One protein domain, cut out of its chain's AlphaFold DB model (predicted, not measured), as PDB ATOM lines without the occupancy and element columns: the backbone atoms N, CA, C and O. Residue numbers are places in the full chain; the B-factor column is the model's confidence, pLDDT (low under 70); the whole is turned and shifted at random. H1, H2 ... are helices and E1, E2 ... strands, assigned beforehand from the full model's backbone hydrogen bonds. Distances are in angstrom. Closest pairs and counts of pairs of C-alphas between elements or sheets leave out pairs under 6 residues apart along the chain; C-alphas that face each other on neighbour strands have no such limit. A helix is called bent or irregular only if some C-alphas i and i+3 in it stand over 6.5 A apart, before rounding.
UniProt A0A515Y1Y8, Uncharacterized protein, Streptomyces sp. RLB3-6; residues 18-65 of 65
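This is residues 18 to 65 of the 65 residues of an uncharacterized protein of Streptomyces sp. RLB3-6 (UniProt A0A515Y1Y8). A hairpin of two short strands, E1 and E2, with the short helix H1 at the end away from the hairpin's loop, makes a small head, and from it residues 46 to 65, which hold the straight helix H2, stick out as a free arm. The loop of residues 23 to 31 joins the two strands at the other end of the hairpin. The printed part has 48 residues with two named strands and two named helices, in the order E1, E2, H1, H2 along the chain; the sheet is E1 - E2, antiparallel, and the class is mixed, helices and strands. The whole is extended, with a radius of gyration of the C-alphas of 15.2 A, and flat, with spans of 42 by 26 by 14 A, the arm making much of the length.

E1, residues 18 to 22, and E2, residues 32 to 36, form a hairpin of antiparallel neighbour strands, with 150 degrees between their N-to-C directions. The C-alphas of Ile 19 and Trp 34 face each other at 4.6 A. N 18 and O 35 are within hydrogen-bond range at 2.9 A, and so are N 33 and O 21, also at 2.9 A. A tight link with no residue between joins E2 to H1, residues 37 to 42. The closest C-alphas of E1 and H1 are those of Val 18 and Arg 37, 5.7 A apart. H1 is irregular: C-alphas 38 and 41 are 7.6 A apart. H2, residues 48 to 63, is apart from E1, from E2 and from H1. Each O i to N i+4 pair of H2 is within hydrogen-bond range; in H1 0 of 2 are, while 2 of its 3 O i to N i+3 pairs are.

E1 begins at C-alpha 18 (608.019, 505.166, 499.902) and is 11.6 A long from first to last C-alpha. E2 measures 13.3 A in the same way and ends at C-alpha 36 (611.430, 507.914, 504.251). H1, from Arg 37 to Asp 42, measures 10.0 A. H2, the longest helix with 16 residues, measures 22.5 A and ends at C-alpha 63 (611.053, 533.723, 471.438).

The two C-alphas farthest apart are those of His 36 and Gln 65, at 44.2 A. The printed part has no cut, and residue 65 is the chain's last. The link from E1 to E2, with 9 residues between, is short, and that from H1 to H2, with 5, is tight. The mean pLDDT of the printed part is 89.4, and residue 65 is the one printed residue under 70.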
ATOM      1  N   VAL A  18     608.900 504.849 501.032       94.06
ATOM      2  CA  VAL A  18     608.019 505.166 499.902       94.06
ATOM      3  C   VAL A  18     608.834 505.394 498.631       94.06
ATOM      4  O   VAL A  18     609.970 505.868 498.690       94.06
ATOM      5  N   ILE A  19     608.263 505.034 497.480       92.94
ATOM      6  CA  ILE A  19     608.855 505.321 496.168       92.94
ATOM      7  C   ILE A  19     608.506 506.762 495.804       92.94
ATOM      8  O   ILE A  19     607.332 507.128 495.821       92.94
ATOM      9  N   VAL A  20     609.518 507.560 495.467       92.50
ATOM     10  CA  VAL A  20     609.358 508.980 495.103       92.50
ATOM     11  C   VAL A  20     609.587 509.241 493.619       92.50
ATOM     12  O   VAL A  20     609.059 510.204 493.072       92.50
ATOM     13  N   ALA A  21     610.343 508.374 492.942       89.44
ATOM     14  CA  ALA A  21     610.569 508.477 491.507       89.44
ATOM     15  C   ALA A  21     610.951 507.125 490.898       89.44
ATOM     16  O   ALA A  21     611.467 506.241 491.586       89.44
ATOM     17  N   HIS A  22     610.768 507.020 489.584       88.19
ATOM     18  CA  HIS A  22     611.312 505.943 488.765       88.19
ATOM     19  C   HIS A  22     612.338 506.535 487.797       88.19
ATOM     20  O   HIS A  22     611.986 507.359 486.952       88.19
ATOM     21  N   GLU A  23     613.596 506.113 487.900       83.06
ATOM     22  CA  GLU A  23     614.655 506.536 486.982       83.06
ATOM     23  C   GLU A  23     614.540 505.751 485.672       83.06
ATOM     24  O   GLU A  23     615.021 504.624 485.559       83.06
ATOM     25  N   LEU A  24     613.863 506.338 484.681       77.50
ATOM     26  CA  LEU A  24     613.593 505.697 483.388       77.50
ATOM     27  C   LEU A  24     614.870 505.403 482.583       77.50
ATOM     28  O   LEU A  24     614.823 504.588 481.661       77.50
ATOM     29  N   GLY A  25     615.997 506.047 482.910       76.25
ATOM     30  CA  GLY A  25     617.303 505.747 482.321       76.25
ATOM     31  C   GLY A  25     617.942 504.446 482.824       76.25
ATOM     32  O   GLY A  25     618.871 503.949 482.185       76.25
ATOM     33  N   ASN A  26     617.449 503.879 483.930       78.06
ATOM     34  CA  ASN A  26     617.954 502.641 484.517       78.06
ATOM     35  C   ASN A  26     617.048 501.444 484.203       78.06
ATOM     36  O   ASN A  26     615.826 501.548 484.138       78.06
ATOM     37  N   SER A  27     617.667 500.267 484.098       78.00
ATOM     38  CA  SER A  27     616.975 498.981 483.977       78.00
ATOM     39  C   SER A  27     617.360 498.082 485.152       78.00
ATOM     40  O   SER A  27     618.546 497.879 485.407       78.00
ATOM     41  N   GLY A  28     616.379 497.477 485.830       75.50
ATOM     42  CA  GLY A  28     616.628 496.504 486.904       75.50
ATOM     43  C   GLY A  28     616.841 497.129 488.296       75.50
ATOM     44  O   GLY A  28     616.242 498.156 488.604       75.50
ATOM     45  N   PRO A  29     617.620 496.495 489.197       74.50
ATOM     46  CA  PRO A  29     617.819 496.990 490.562       74.50
ATOM     47  C   PRO A  29     618.406 498.412 490.586       74.50
ATOM     48  O   PRO A  29     619.442 498.654 489.974       74.50
ATOM     49  N   GLY A  30     617.762 499.338 491.305       76.12
ATOM     50  CA  GLY A  30     618.118 500.770 491.304       76.12
ATOM     51  C   GLY A  30     617.266 501.638 490.369       76.12
ATOM     52  O   GLY A  30     617.553 502.821 490.206       76.12
ATOM     53  N   TRP A  31     616.227 501.058 489.764       86.81
ATOM     54  CA  TRP A  31     615.201 501.782 489.011       86.81
ATOM     55  C   TRP A  31     614.329 502.675 489.914       86.81
ATOM     56  O   TRP A  31     614.027 503.812 489.557       86.81
ATOM     57  N   ASP A  32     613.973 502.193 491.106       90.75
ATOM     58  CA  ASP A  32     613.139 502.937 492.053       90.75
ATOM     59  C   ASP A  32     613.986 503.801 492.992       90.75
ATOM     60  O   ASP A  32     614.897 503.299 493.662       90.75
ATOM     61  N   ILE A  33     613.636 505.082 493.101       90.50
ATOM     62  CA  ILE A  33     614.182 505.999 494.104       90.50
ATOM     63  C   ILE A  33     613.283 505.952 495.340       90.50
ATOM     64  O   ILE A  33     612.069 506.149 495.244       90.50
ATOM     65  N   TRP A  34     613.888 505.707 496.503       93.50
ATOM     66  CA  TRP A  34     613.191 505.565 497.780       93.50
ATOM     67  C   TRP A  34     613.465 506.751 498.708       93.50
ATOM     68  O   TRP A  34     614.554 507.325 498.709       93.50
ATOM     69  N   ALA A  35     612.493 507.078 499.554       95.06
ATOM     70  CA  ALA A  35     612.650 508.008 500.665       95.06
ATOM     71  C   ALA A  35     611.939 507.485 501.918       95.06
ATOM     72  O   ALA A  35     611.043 506.641 501.819       95.06
ATOM     73  N   HIS A  36     612.323 507.988 503.095       96.31
ATOM     74  CA  HIS A  36     611.430 507.914 504.251       96.31
ATOM     75  C   HIS A  36     610.140 508.661 503.919       96.31
ATOM     76  O   HIS A  36     610.177 509.671 503.217       96.31
ATOM     77  N   ARG A  37     609.011 508.188 504.447       93.50
ATOM     78  CA  ARG A  37     607.708 508.841 504.264       93.50
ATOM     79  C   ARG A  37     607.742 510.335 504.599       93.50
ATOM     80  O   ARG A  37     607.188 511.123 503.843       93.50
ATOM     81  N   ASP A  38     608.432 510.702 505.675       95.25
ATOM     82  CA  ASP A  38     608.532 512.091 506.141       95.25
ATOM     83  C   ASP A  38     609.416 512.970 505.242       95.25
ATOM     84  O   ASP A  38     609.284 514.185 505.272       95.25
ATOM     85  N   HIS A  39     610.276 512.363 504.418       95.88
ATOM     86  CA  HIS A  39     611.174 513.058 503.491       95.88
ATOM     87  C   HIS A  39     610.721 512.958 502.031       95.88
ATOM     88  O   HIS A  39     611.480 513.304 501.126       95.88
ATOM     89  N   ALA A  40     609.527 512.423 501.763       93.56
ATOM     90  CA  ALA A  40     609.078 512.189 500.393       93.56
ATOM     91  C   ALA A  40     609.059 513.486 499.568       93.56
ATOM     92  O   ALA A  40     609.475 513.482 498.410       93.56
ATOM     93  N   ASP A  41     608.649 514.586 500.201       92.62
ATOM     94  CA  ASP A  41     608.561 515.912 499.585       92.62
ATOM     95  C   ASP A  41     609.901 516.674 499.579       92.62
ATOM     96  O   ASP A  41     610.034 517.675 498.874       92.62
ATOM     97  N   ASP A  42     610.910 516.190 500.311       93.50
ATOM     98  CA  ASP A  42     612.248 516.800 500.371       93.50
ATOM     99  C   ASP A  42     613.171 516.301 499.247       93.50
ATOM    100  O   ASP A  42     614.274 516.817 499.050       93.50
ATOM    101  N   VAL A  43     612.752 515.276 498.499       90.44
ATOM    102  CA  VAL A  43     613.541 514.743 497.387       90.44
ATOM    103  C   VAL A  43     613.409 515.646 496.164       90.44
ATOM    104  O   VAL A  43     612.379 515.681 495.490       90.44
ATOM    105  N   GLU A  44     614.503 516.322 495.810       85.38
ATOM    106  CA  GLU A  44     614.607 517.037 494.537       85.38
ATOM    107  C   GLU A  44     614.586 516.047 493.358       85.38
ATOM    108  O   GLU A  44     615.554 515.330 493.095       85.38
ATOM    109  N   LEU A  45     613.467 516.015 492.625       80.19
ATOM    110  CA  LEU A  45     613.280 515.159 491.442       80.19
ATOM    111  C   LEU A  45     614.035 515.660 490.206       80.19
ATOM    112  O   LEU A  45     614.297 514.895 489.279       80.19
ATOM    113  N   ILE A  46     614.357 516.952 490.171       82.62
ATOM    114  CA  ILE A  46     615.144 517.565 489.108       82.62
ATOM    115  C   ILE A  46     616.175 518.497 489.723       82.62
ATOM    116  O   ILE A  46     615.844 519.335 490.558       82.62
ATOM    117  N   ASP A  47     617.419 518.370 489.268       83.81
ATOM    118  CA  ASP A  47     618.484 519.279 489.671       83.81
ATOM    119  C   ASP A  47     618.091 520.733 489.313       83.81
ATOM    120  O   ASP A  47     617.763 521.026 488.152       83.81
ATOM    121  N   PRO A  48     618.112 521.671 490.277       87.00
ATOM    122  CA  PRO A  48     617.630 523.033 490.067       87.00
ATOM    123  C   PRO A  48     618.506 523.845 489.101       87.00
ATOM    124  O   PRO A  48     618.015 524.779 488.454       87.00
ATOM    125  N   VAL A  49     619.792 523.511 488.960       93.06
ATOM    126  CA  VAL A  49     620.688 524.121 487.970       93.06
ATOM    127  C   VAL A  49     620.314 523.638 486.573       93.06
ATOM    128  O   VAL A  49     620.172 524.466 485.668       93.06
ATOM    129  N   VAL A  50     620.087 522.334 486.404       90.94
ATOM    130  CA  VAL A  50     619.631 521.752 485.134       90.94
ATOM    131  C   VAL A  50     618.276 522.332 484.739       90.94
ATOM    132  O   VAL A  50     618.142 522.837 483.622       90.94
ATOM    133  N   LEU A  51     617.303 522.358 485.656       93.12
ATOM    134  CA  LEU A  51     615.987 522.956 485.415       93.12
ATOM    135  C   LEU A  51     616.123 524.414 484.959       93.12
ATOM    136  O   LEU A  51     615.557 524.806 483.938       93.12
ATOM    137  N   ARG A  52     616.932 525.217 485.661       95.25
ATOM    138  CA  ARG A  52     617.173 526.620 485.297       95.25
ATOM    139  C   ARG A  52     617.763 526.763 483.891       95.25
ATOM    140  O   ARG A  52     617.373 527.681 483.167       95.25
ATOM    141  N   ILE A  53     618.713 525.911 483.509       97.06
ATOM    142  CA  ILE A  53     619.314 525.929 482.169       97.06
ATOM    143  C   ILE A  53     618.266 525.561 481.115       97.06
ATOM    144  O   ILE A  53     618.109 526.299 480.143       97.06
ATOM    145  N   MET A  54     617.506 524.486 481.332       96.56
ATOM    146  CA  MET A  54     616.453 524.044 480.413       96.56
ATOM    147  C   MET A  54     615.390 525.125 480.204       96.56
ATOM    148  O   MET A  54     615.065 525.450 479.063       96.56
ATOM    149  N   CYS A  55     614.932 525.776 481.279       96.81
ATOM    150  CA  CYS A  55     613.997 526.898 481.187       96.81
ATOM    151  C   CYS A  55     614.535 528.045 480.319       96.81
ATOM    152  O   CYS A  55     613.780 528.625 479.541       96.81
ATOM    153  N   ARG A  56     615.833 528.370 480.412       97.62
ATOM    154  CA  ARG A  56     616.452 529.408 479.568       97.62
ATOM    155  C   ARG A  56     616.479 529.015 478.094       97.62
ATOM    156  O   ARG A  56     616.187 529.858 477.250       97.62
ATOM    157  N   ILE A  57     616.807 527.759 477.790       97.19
ATOM    158  CA  ILE A  57     616.823 527.246 476.414       97.19
ATOM    159  C   ILE A  57     615.416 527.301 475.818       97.19
ATOM    160  O   ILE A  57     615.237 527.851 474.732       97.19
ATOM    161  N   TRP A  58     614.409 526.799 476.535       97.56
ATOM    162  CA  TRP A  58     613.026 526.817 476.057       97.56
ATOM    163  C   TRP A  58     612.482 528.230 475.879       97.56
ATOM    164  O   TRP A  58     611.841 528.499 474.868       97.56
ATOM    165  N   ALA A  59     612.779 529.151 476.799       97.94
ATOM    166  CA  ALA A  59     612.396 530.551 476.642       97.94
ATOM    167  C   ALA A  59     613.019 531.173 475.379       97.94
ATOM    168  O   ALA A  59     612.330 531.865 474.632       97.94
ATOM    169  N   ALA A  60     614.297 530.888 475.102       97.88
ATOM    170  CA  ALA A  60     614.965 531.360 473.891       97.88
ATOM    171  C   ALA A  60     614.361 530.749 472.611       97.88
ATOM    172  O   ALA A  60     614.156 531.462 471.634       97.88
ATOM    173  N   GLN A  61     614.036 529.453 472.618       97.62
ATOM    174  CA  GLN A  61     613.384 528.779 471.487       97.62
ATOM    175  C   GLN A  61     611.955 529.275 471.245       97.62
ATOM    176  O   GLN A  61     611.536 529.385 470.097       97.62
ATOM    177  N   ALA A  62     611.201 529.575 472.302       95.88
ATOM    178  CA  ALA A  62     609.859 530.139 472.194       95.88
ATOM    179  C   ALA A  62     609.880 531.562 471.619       95.88
ATOM    180  O   ALA A  62     609.004 531.910 470.842       95.88
ATOM    181  N   ALA A  63     610.891 532.366 471.964       93.25
ATOM    182  CA  ALA A  63     611.053 533.723 471.438       93.25
ATOM    183  C   ALA A  63     611.574 533.777 469.989       93.25
ATOM    184  O   ALA A  63     611.491 534.825 469.354       93.25
ATOM    185  N   ALA A  64     612.155 532.683 469.488       86.00
ATOM    186  CA  ALA A  64     612.674 532.575 468.124       86.00
ATOM    187  C   ALA A  64     611.647 532.030 467.108       86.00
ATOM    188  O   ALA A  64     611.980 531.913 465.928       86.00
ATOM    189  N   GLN A  65     610.446 531.667 467.571       62.53
ATOM    190  CA  GLN A  65     609.296 531.258 466.754       62.53
ATOM    191  C   GLN A  65     608.407 532.460 466.436       62.53
ATOM    192  O   GLN A  65     607.845 532.472 465.320       62.53
TER     193      GLN A  65